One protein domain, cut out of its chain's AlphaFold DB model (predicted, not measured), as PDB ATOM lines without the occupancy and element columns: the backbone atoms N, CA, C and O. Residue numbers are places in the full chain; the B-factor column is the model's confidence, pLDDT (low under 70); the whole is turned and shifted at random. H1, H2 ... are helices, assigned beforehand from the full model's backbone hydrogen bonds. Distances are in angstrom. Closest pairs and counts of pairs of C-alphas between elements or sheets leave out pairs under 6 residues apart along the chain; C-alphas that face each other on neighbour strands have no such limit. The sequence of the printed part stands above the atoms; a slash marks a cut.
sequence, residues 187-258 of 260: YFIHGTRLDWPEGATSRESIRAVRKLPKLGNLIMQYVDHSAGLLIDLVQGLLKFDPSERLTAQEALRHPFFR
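What this domain is: This is residues 187 to 258 of the 260 residues of the protein "TSA: Wollemia nobilis Ref_Wollemi_Transcript_13203_1636 transcribed RNA sequence" of Wollemia nobilis (UniProt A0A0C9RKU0). This is a flat, open, winding chain with few contacts: the helical hairpin of H2 and H3, with H4 near H3, makes a zigzag at one end, while the free-standing H1 bridges along one edge towards the opposite end. There, residues 187 to 202 form a long stretch with no named element, its short antiparallel pairing of residues 188 to 189 with 193 to 194 folded into a small loop. The printed part has 72 residues, with four named helices in the order H1, H2, H3, H4 and no named strand; the class is all helix, although under half of the residues, 31 of 72, are in named elements. The whole is loose, with a radius of gyration of the C-alphas of 15.5 A and spans of 42 by 31 by 11 A.

How they stand to each other: The longest helix is H3, residues 227 to 237. It touches H2, residues 215 to 220; the closest C-alphas, those of Met 220 and Ala 227, are 5.9 A apart. These two helices form a helical hairpin, running opposite ways at a shallow tilt of 27 degrees. H4, residues 248 to 252, is close to H3 but not clearly touching it; their closest C-alphas, those of Leu 233 and Ala 251, are 6.9 A apart. H2 and H4 are apart. H1, residues 203 to 211, is apart from H2, H3 and H4. In H1, H2, H3 and H4 every backbone O i to N i+4 pair is within hydrogen-bond range.

Where its parts are: H3 has 11 residues and measures 15.0 A from the C-alpha of Ala 227 at (25.772, 3.080, 23.665) to that of Leu 237 at (34.587, 15.124, 22.428). H1, with 9 residues, begins at C-alpha 203 at (55.947, 3.058, 35.239) and is 12.5 A long. H2 has 6 residues, Leu 215 to Met 220, and is 8.6 A long. H4 has 5 residues, is 6.3 A long and ends at C-alpha 252 at (25.265, 19.256, 18.186).

The domain as a whole: The two C-alphas farthest apart, those of Arg 203 and Arg 258, are 42.8 A apart. Residues 200 to 214, of which 203 to 211 belong to H1, stand free. The printed part has no cut. The link from H1 to H2 is tight, with 3 residues; those from H2 to H3 and from H3 to H4 are short, with 6 and 10 residues. The mean pLDDT of the printed part is 76.1, and the model's confidence is low, under 70, at residues 187 to 202, residue 205 and residues 224 to 226.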
ATOM      1  N   TYR A 187      54.076  22.439  29.637       53.38
ATOM      2  CA  TYR A 187      53.122  21.437  29.182       53.38
ATOM      3  C   TYR A 187      52.443  21.874  27.892       53.38
ATOM      4  O   TYR A 187      51.496  21.221  27.499       53.38
ATOM      5  N   PHE A 188      52.839  22.976  27.244       57.78
ATOM      6  CA  PHE A 188      52.226  23.417  25.993       57.78
ATOM      7  C   PHE A 188      53.279  23.943  25.010       57.78
ATOM      8  O   PHE A 188      53.764  25.069  25.126       57.78
ATOM      9  N   ILE A 189      53.547  23.166  23.966       58.94
ATOM     10  CA  ILE A 189      54.248  23.580  22.754       58.94
ATOM     11  C   ILE A 189      53.488  24.763  22.131       58.94
ATOM     12  O   ILE A 189      52.320  24.650  21.748       58.94
ATOM     13  N   HIS A 190      54.153  25.920  22.045       56.19
ATOM     14  CA  HIS A 190      53.641  27.153  21.422       56.19
ATOM     15  C   HIS A 190      52.259  27.621  21.937       56.19
ATOM     16  O   HIS A 190      51.533  28.321  21.234       56.19
ATOM     17  N   GLY A 191      51.891  27.264  23.176       56.28
ATOM     18  CA  GLY A 191      50.655  27.724  23.826       56.28
ATOM     19  C   GLY A 191      49.351  27.124  23.288       56.28
ATOM     20  O   GLY A 191      48.282  27.565  23.703       56.28
ATOM     21  N   THR A 192      49.414  26.138  22.389       53.06
ATOM     22  CA  THR A 192      48.221  25.509  21.786       53.06
ATOM     23  C   THR A 192      48.267  23.985  21.764       53.06
ATOM     24  O   THR A 192      47.218  23.352  21.679       53.06
ATOM     25  N   ARG A 193      49.453  23.379  21.865       54.53
ATOM     26  CA  ARG A 193      49.640  21.929  21.753       54.53
ATOM     27  C   ARG A 193      50.237  21.388  23.041       54.53
ATOM     28  O   ARG A 193      51.315  21.825  23.405       54.53
ATOM     29  N   LEU A 194      49.562  20.469  23.734       58.19
ATOM     30  CA  LEU A 194      50.069  19.940  25.005       58.19
ATOM     31  C   LEU A 194      51.413  19.211  24.783       58.19
ATOM     32  O   LEU A 194      51.511  18.330  23.933       58.19
ATOM     33  N   ASP A 195      52.430  19.598  25.542       60.50
ATOM     34  CA  ASP A 195      53.737  18.957  25.652       60.50
ATOM     35  C   ASP A 195      53.659  17.856  26.721       60.50
ATOM     36  O   ASP A 195      53.956  18.044  27.901       60.50
ATOM     37  N   TRP A 196      53.092  16.726  26.311       54.62
ATOM     38  CA  TRP A 196      52.909  15.516  27.108       54.62
ATOM     39  C   TRP A 196      53.300  14.329  26.218       54.62
ATOM     40  O   TRP A 196      52.808  14.267  25.089       54.62
ATOM     41  N   PRO A 197      54.150  13.384  26.674       55.75
ATOM     42  CA  PRO A 197      54.297  12.966  28.067       55.75
ATOM     43  C   PRO A 197      55.706  13.131  28.673       55.75
ATOM     44  O   PRO A 197      55.983  12.506  29.701       55.75
ATOM     45  N   GLU A 198      56.613  13.904  28.071       53.09
ATOM     46  CA  GLU A 198      57.994  14.023  28.567       53.09
ATOM     47  C   GLU A 198      58.030  14.609  29.994       53.09
ATOM     48  O   GLU A 198      57.832  15.797  30.226       53.09
ATOM     49  N   GLY A 199      58.221  13.719  30.979       55.41
ATOM     50  CA  GLY A 199      58.257  14.028  32.414       55.41
ATOM     51  C   GLY A 199      57.152  13.402  33.283       55.41
ATOM     52  O   GLY A 199      57.236  13.511  34.503       55.41
ATOM     53  N   ALA A 200      56.148  12.720  32.713       54.16
ATOM     54  CA  ALA A 200      55.032  12.125  33.476       54.16
ATOM     55  C   ALA A 200      54.858  10.600  33.306       54.16
ATOM     56  O   ALA A 200      53.924   9.990  33.833       54.16
ATOM     57  N   THR A 201      55.781   9.957  32.593       59.84
ATOM     58  CA  THR A 201      55.795   8.518  32.302       59.84
ATOM     59  C   THR A 201      56.466   7.695  33.405       59.84
ATOM     60  O   THR A 201      57.357   6.892  33.122       59.84
ATOM     61  N   SER A 202      56.076   7.860  34.675       67.00
ATOM     62  CA  SER A 202      56.474   6.853  35.669       67.00
ATOM     63  C   SER A 202      55.806   5.519  35.315       67.00
ATOM     64  O   SER A 202      54.663   5.481  34.838       67.00
ATOM     65  N   ARG A 203      56.509   4.397  35.515       70.25
ATOM     66  CA  ARG A 203      55.947   3.058  35.239       70.25
ATOM     67  C   ARG A 203      54.676   2.823  36.062       70.25
ATOM     68  O   ARG A 203      53.783   2.099  35.627       70.25
ATOM     69  N   GLU A 204      54.587   3.471  37.217       71.44
ATOM     70  CA  GLU A 204      53.469   3.468  38.153       71.44
ATOM     71  C   GLU A 204      52.254   4.193  37.563       71.44
ATOM     72  O   GLU A 204      51.168   3.613  37.540       71.44
ATOM     73  N   SER A 205      52.445   5.397  37.007       69.50
ATOM     74  CA  SER A 205      51.393   6.179  36.338       69.50
ATOM     75  C   SER A 205      50.823   5.426  35.131       69.50
ATOM     76  O   SER A 205      49.612   5.232  35.017       69.50
ATOM     77  N   ILE A 206      51.695   4.864  34.285       71.69
ATOM     78  CA  ILE A 206      51.280   4.065  33.118       71.69
ATOM     79  C   ILE A 206      50.486   2.826  33.554       71.69
ATOM     80  O   ILE A 206      49.478   2.474  32.937       71.69
ATOM     81  N   ARG A 207      50.921   2.151  34.624       78.75
ATOM     82  CA  ARG A 207      50.222   0.976  35.159       78.75
ATOM     83  C   ARG A 207      48.866   1.353  35.761       78.75
ATOM     84  O   ARG A 207      47.923   0.584  35.594       78.75
ATOM     85  N   ALA A 208      48.756   2.504  36.422       76.62
ATOM     86  CA  ALA A 208      47.491   3.010  36.950       76.62
ATOM     87  C   ALA A 208      46.497   3.317  35.819       76.62
ATOM     88  O   ALA A 208      45.377   2.816  35.854       76.62
ATOM     89  N   VAL A 209      46.928   4.021  34.764       76.94
ATOM     90  CA  VAL A 209      46.070   4.327  33.604       76.94
ATOM     91  C   VAL A 209      45.613   3.052  32.890       76.94
ATOM     92  O   VAL A 209      44.444   2.933  32.538       76.94
ATOM     93  N   ARG A 210      46.490   2.051  32.730       77.81
ATOM     94  CA  ARG A 210      46.123   0.758  32.114       77.81
ATOM     95  C   ARG A 210      45.094  -0.047  32.914       77.81
ATOM     96  O   ARG A 210      44.446  -0.911  32.331       77.81
ATOM     97  N   LYS A 211      44.970   0.199  34.222       85.06
ATOM     98  CA  LYS A 211      43.969  -0.446  35.086       85.06
ATOM     99  C   LYS A 211      42.602   0.235  35.022       85.06
ATOM    100  O   LYS A 211      41.637  -0.338  35.520       85.06
ATOM    101  N   LEU A 212      42.509   1.437  34.450       80.62
ATOM    102  CA  LEU A 212      41.236   2.137  34.350       80.62
ATOM    103  C   LEU A 212      40.305   1.418  33.360       80.62
ATOM    104  O   LEU A 212      40.752   0.993  32.288       80.62
ATOM    105  N   PRO A 213      39.009   1.291  33.689       80.38
ATOM    106  CA  PRO A 213      38.021   0.768  32.760       80.38
ATOM    107  C   PRO A 213      37.994   1.598  31.475       80.38
ATOM    108  O   PRO A 213      38.002   2.830  31.508       80.38
ATOM    109  N   LYS A 214      37.947   0.928  30.321       83.56
ATOM    110  CA  LYS A 214      37.814   1.619  29.035       83.56
ATOM    111  C   LYS A 214      36.454   2.310  28.956       83.56
ATOM    112  O   LYS A 214      35.456   1.767  29.422       83.56
ATOM    113  N   LEU A 215      36.411   3.460  28.283       78.81
ATOM    114  CA  LEU A 215      35.200   4.265  28.105       78.81
ATOM    115  C   LEU A 215      34.002   3.451  27.587       78.81
ATOM    116  O   LEU A 215      32.898   3.604  28.093       78.81
ATOM    117  N   GLY A 216      34.228   2.545  26.629       77.44
ATOM    118  CA  GLY A 216      33.172   1.666  26.116       77.44
ATOM    119  C   GLY A 216      32.541   0.806  27.212       77.44
ATOM    120  O   GLY A 216      31.324   0.788  27.348       77.44
ATOM    121  N   ASN A 217      33.358   0.190  28.069       78.69
ATOM    122  CA  ASN A 217      32.876  -0.640  29.177       78.69
ATOM    123  C   ASN A 217      32.128   0.196  30.227       78.69
ATOM    124  O   ASN A 217      31.140  -0.262  30.792       78.69
ATOM    125  N   LEU A 218      32.576   1.435  30.459       78.88
ATOM    126  CA  LEU A 218      31.928   2.363  31.389       78.88
ATOM    127  C   LEU A 218      30.568   2.868  30.909       78.88
ATOM    128  O   LEU A 218      29.744   3.234  31.741       78.88
ATOM    129  N   ILE A 219      30.347   2.941  29.597       79.50
ATOM    130  CA  ILE A 219      29.076   3.398  29.025       79.50
ATOM    131  C   ILE A 219      28.122   2.216  28.840       79.50
ATOM    132  O   ILE A 219      26.943   2.328  29.166       79.50
ATOM    133  N   MET A 220      28.631   1.069  28.384       76.38
ATOM    134  CA  MET A 220      27.824  -0.137  28.166       76.38
ATOM    135  C   MET A 220      27.188  -0.678  29.450       76.38
ATOM    136  O   MET A 220      26.118  -1.259  29.379       76.38
ATOM    137  N   GLN A 221      27.787  -0.455  30.624       72.88
ATOM    138  CA  GLN A 221      27.180  -0.845  31.908       72.88
ATOM    139  C   GLN A 221      25.908  -0.046  32.269       72.88
ATOM    140  O   GLN A 221      25.194  -0.441  33.185       72.88
ATOM    141  N   TYR A 222      25.641   1.082  31.598       73.19
ATOM    142  CA  TYR A 222      24.506   1.965  31.901       73.19
ATOM    143  C   TYR A 222      23.533   2.153  30.728       73.19
ATOM    144  O   TYR A 222      22.486   2.771  30.914       73.19
ATOM    145  N   VAL A 223      23.869   1.683  29.517       72.44
ATOM    146  CA  VAL A 223      23.094   1.964  28.299       72.44
ATOM    147  C   VAL A 223      23.146   0.779  27.331       72.44
ATOM    148  O   VAL A 223      24.209   0.463  26.805       72.44
ATOM    149  N   ASP A 224      21.993   0.181  27.015       69.44
ATOM    150  CA  ASP A 224      21.958  -1.054  26.213       69.44
ATOM    151  C   ASP A 224      21.882  -0.818  24.686       69.44
ATOM    152  O   ASP A 224      22.550  -1.506  23.921       69.44
ATOM    153  N   HIS A 225      21.110   0.169  24.202       62.19
ATOM    154  CA  HIS A 225      20.765   0.277  22.762       62.19
ATOM    155  C   HIS A 225      21.283   1.546  22.050       62.19
ATOM    156  O   HIS A 225      21.343   1.595  20.818       62.19
ATOM    157  N   SER A 226      21.685   2.584  22.792       65.06
ATOM    158  CA  SER A 226      22.273   3.827  22.253       65.06
ATOM    159  C   SER A 226      23.761   3.994  22.566       65.06
ATOM    160  O   SER A 226      24.362   4.977  22.122       65.06
ATOM    161  N   ALA A 227      24.373   3.022  23.253       71.94
ATOM    162  CA  ALA A 227      25.772   3.080  23.665       71.94
ATOM    163  C   ALA A 227      26.718   3.345  22.492       71.94
ATOM    164  O   ALA A 227      27.618   4.155  22.640       71.94
ATOM    165  N   GLY A 228      26.488   2.756  21.314       81.50
ATOM    166  CA  GLY A 228      27.365   2.959  20.153       81.50
ATOM    167  C   GLY A 228      27.484   4.427  19.723       81.50
ATOM    168  O   GLY A 228      28.588   4.936  19.575       81.50
ATOM    169  N   LEU A 229      26.355   5.134  19.594       86.38
ATOM    170  CA  LEU A 229      26.346   6.548  19.193       86.38
ATOM    171  C   LEU A 229      26.824   7.475  20.315       86.38
ATOM    172  O   LEU A 229      27.419   8.514  20.043       86.38
ATOM    173  N   LEU A 230      26.556   7.116  21.573       86.00
ATOM    174  CA  LEU A 230      27.047   7.878  22.720       86.00
ATOM    175  C   LEU A 230      28.562   7.722  22.883       86.00
ATOM    176  O   LEU A 230      29.254   8.703  23.123       86.00
ATOM    177  N   ILE A 231      29.081   6.503  22.726       87.75
ATOM    178  CA  ILE A 231      30.515   6.213  22.768       87.75
ATOM    179  C   ILE A 231      31.226   6.995  21.665       87.75
ATOM    180  O   ILE A 231      32.216   7.649  21.967       87.75
ATOM    181  N   ASP A 232      30.703   6.982  20.437       89.25
ATOM    182  CA  ASP A 232      31.280   7.721  19.305       89.25
ATOM    183  C   ASP A 232      31.327   9.236  19.573       89.25
ATOM    184  O   ASP A 232      32.384   9.865  19.480       89.25
ATOM    185  N   LEU A 233      30.217   9.806  20.061       90.69
ATOM    186  CA  LEU A 233      30.154  11.215  20.456       90.69
ATOM    187  C   LEU A 233      31.180  11.549  21.547       90.69
ATOM    188  O   LEU A 233      31.934  12.514  21.425       90.69
ATOM    189  N   VAL A 234      31.208  10.767  22.630       90.00
ATOM    190  CA  VAL A 234      32.091  11.026  23.775       90.00
ATOM    191  C   VAL A 234      33.556  10.822  23.384       90.00
ATOM    192  O   VAL A 234      34.405  11.603  23.805       90.00
ATOM    193  N   GLN A 235      33.872   9.844  22.533       88.44
ATOM    194  CA  GLN A 235      35.217   9.671  21.981       88.44
ATOM    195  C   GLN A 235      35.641  10.875  21.134       88.44
ATOM    196  O   GLN A 235      36.763  11.355  21.299       88.44
ATOM    197  N   GLY A 236      34.748  11.407  20.295       89.56
ATOM    198  CA  GLY A 236      35.002  12.623  19.520       89.56
ATOM    199  C   GLY A 236      35.226  13.861  20.397       89.56
ATOM    200  O   GLY A 236      36.134  14.650  20.133       89.56
ATOM    201  N   LEU A 237      34.450  14.013  21.475       91.19
ATOM    202  CA  LEU A 237      34.587  15.124  22.428       91.19
ATOM    203  C   LEU A 237      35.856  15.025  23.285       91.19
ATOM    204  O   LEU A 237      36.463  16.045  23.615       91.19
ATOM    205  N   LEU A 238      36.260  13.806  23.647       89.06
ATOM    206  CA  LEU A 238      37.437  13.541  24.476       89.06
ATOM    207  C   LEU A 238      38.724  13.362  23.663       89.06
ATOM    208  O   LEU A 238      39.776  13.090  24.248       89.06
ATOM    209  N   LYS A 239      38.678  13.531  22.333       85.06
ATOM    210  CA  LYS A 239      39.883  13.503  21.504       85.06
ATOM    211  C   LYS A 239      40.870  14.548  21.995       85.06
ATOM    212  O   LYS A 239      40.568  15.730  22.128       85.06
ATOM    213  N   PHE A 240      42.065  14.082  22.310       76.12
ATOM    214  CA  PHE A 240      43.052  14.903  22.980       76.12
ATOM    215  C   PHE A 240      43.567  16.033  22.085       76.12
ATOM    216  O   PHE A 240      43.573  17.185  22.521       76.12
ATOM    217  N   ASP A 241      43.941  15.715  20.843       75.81
ATOM    218  CA  ASP A 241      44.385  16.703  19.863       75.81
ATOM    219  C   ASP A 241      43.214  17.630  19.485       75.81
ATOM    220  O   ASP A 241      42.206  17.143  18.970       75.81
ATOM    221  N   PRO A 242      43.313  18.953  19.720       77.06
ATOM    222  CA  PRO A 242      42.253  19.899  19.384       77.06
ATOM    223  C   PRO A 242      41.875  19.921  17.901       77.06
ATOM    224  O   PRO A 242      40.728  20.221  17.593       77.06
ATOM    225  N   SER A 243      42.815  19.625  16.996       79.19
ATOM    226  CA  SER A 243      42.547  19.599  15.549       79.19
ATOM    227  C   SER A 243      41.721  18.390  15.125       79.19
ATOM    228  O   SER A 243      41.025  18.442  14.116       79.19
ATOM    229  N   GLU A 244      41.764  17.320  15.916       84.62
ATOM    230  CA  GLU A 244      40.947  16.137  15.691       84.62
ATOM    231  C   GLU A 244      39.699  16.094  16.583       84.62
ATOM    232  O   GLU A 244      38.834  15.238  16.381       84.62
ATOM    233  N   ARG A 245      39.629  16.956  17.603       92.81
ATOM    234  CA  ARG A 245      38.537  17.000  18.572       92.81
ATOM    235  C   ARG A 245      37.288  17.570  17.934       92.81
ATOM    236  O   ARG A 245      37.313  18.617  17.294       92.81
ATOM    237  N   LEU A 246      36.179  16.905  18.208       90.94
ATOM    238  CA  LEU A 246      34.881  17.307  17.716       90.94
ATOM    239  C   LEU A 246      34.499  18.680  18.293       90.94
ATOM    240  O   LEU A 246      34.499  18.884  19.512       90.94
ATOM    241  N   THR A 247      34.189  19.635  17.418       90.44
ATOM    242  CA  THR A 247      33.779  20.979  17.842       90.44
ATOM    243  C   THR A 247      32.374  20.957  18.444       90.44
ATOM    244  O   THR A 247      31.576  20.060  18.173       90.44
ATOM    245  N   ALA A 248      32.014  21.984  19.221       89.69
ATOM    246  CA  ALA A 248      30.662  22.095  19.775       89.69
ATOM    247  C   ALA A 248      29.578  22.082  18.679       89.69
ATOM    248  O   ALA A 248      28.520  21.482  18.849       89.69
ATOM    249  N   GLN A 249      29.852  22.702  17.526       88.06
ATOM    250  CA  GLN A 249      28.905  22.745  16.413       88.06
ATOM    251  C   GLN A 249      28.731  21.373  15.748       88.06
ATOM    252  O   GLN A 249      27.619  21.006  15.368       88.06
ATOM    253  N   GLU A 250      29.812  20.607  15.606       89.19
ATOM    254  CA  GLU A 250      29.767  19.233  15.097       89.19
ATOM    255  C   GLU A 250      29.102  18.289  16.103       89.19
ATOM    256  O   GLU A 250      28.300  17.446  15.703       89.19
ATOM    257  N   ALA A 251      29.339  18.490  17.405       92.19
ATOM    258  CA  ALA A 251      28.739  17.702  18.485       92.19
ATOM    259  C   ALA A 251      27.223  17.799  18.454       92.19
ATOM    260  O   ALA A 251      26.532  16.786  18.495       92.19
ATOM    261  N   LEU A 252      26.702  19.014  18.289       89.50
ATOM    262  CA  LEU A 252      25.265  19.256  18.186       89.50
ATOM    263  C   LEU A 252      24.640  18.659  16.918       89.50
ATOM    264  O   LEU A 252      23.435  18.425  16.879       89.50
ATOM    265  N   ARG A 253      25.434  18.397  15.873       90.25
ATOM    266  CA  ARG A 253      24.972  17.727  14.646       90.25
ATOM    267  C   ARG A 253      25.105  16.206  14.706       90.25
ATOM    268  O   ARG A 253      24.679  15.541  13.758       90.25
ATOM    269  N   HIS A 254      25.679  15.664  15.778       91.25
ATOM    270  CA  HIS A 254      25.975  14.245  15.901       91.25
ATOM    271  C   HIS A 254      24.695  13.385  15.867       91.25
ATOM    272  O   HIS A 254      23.697  13.759  16.492       91.25
ATOM    273  N   PRO A 255      24.702  12.206  15.208       88.75
ATOM    274  CA  PRO A 255      23.532  11.325  15.116       88.75
ATOM    275  C   PRO A 255      22.928  10.922  16.466       88.75
ATOM    276  O   PRO A 255      21.734  10.652  16.540       88.75
ATOM    277  N   PHE A 256      23.732  10.930  17.535       86.75
ATOM    278  CA  PHE A 256      23.260  10.720  18.908       86.75
ATOM    279  C   PHE A 256      22.083  11.643  19.274       86.75
ATOM    280  O   PHE A 256      21.079  11.159  19.784       86.75
ATOM    281  N   PHE A 257      22.167  12.936  18.939       85.94
ATOM    282  CA  PHE A 257      21.123  13.932  19.226       85.94
ATOM    283  C   PHE A 257      20.024  14.011  18.158       85.94
ATOM    284  O   PHE A 257      19.109  14.811  18.289       85.94
ATOM    285  N   ARG A 258      20.135  13.244  17.067       79.50
ATOM    286  CA  ARG A 258      19.097  13.167  16.021       79.50
ATOM    287  C   ARG A 258      18.190  11.952  16.175       79.50
ATOM    288  O   ARG A 258      17.156  11.887  15.520       79.50
TER     289      ARG A 258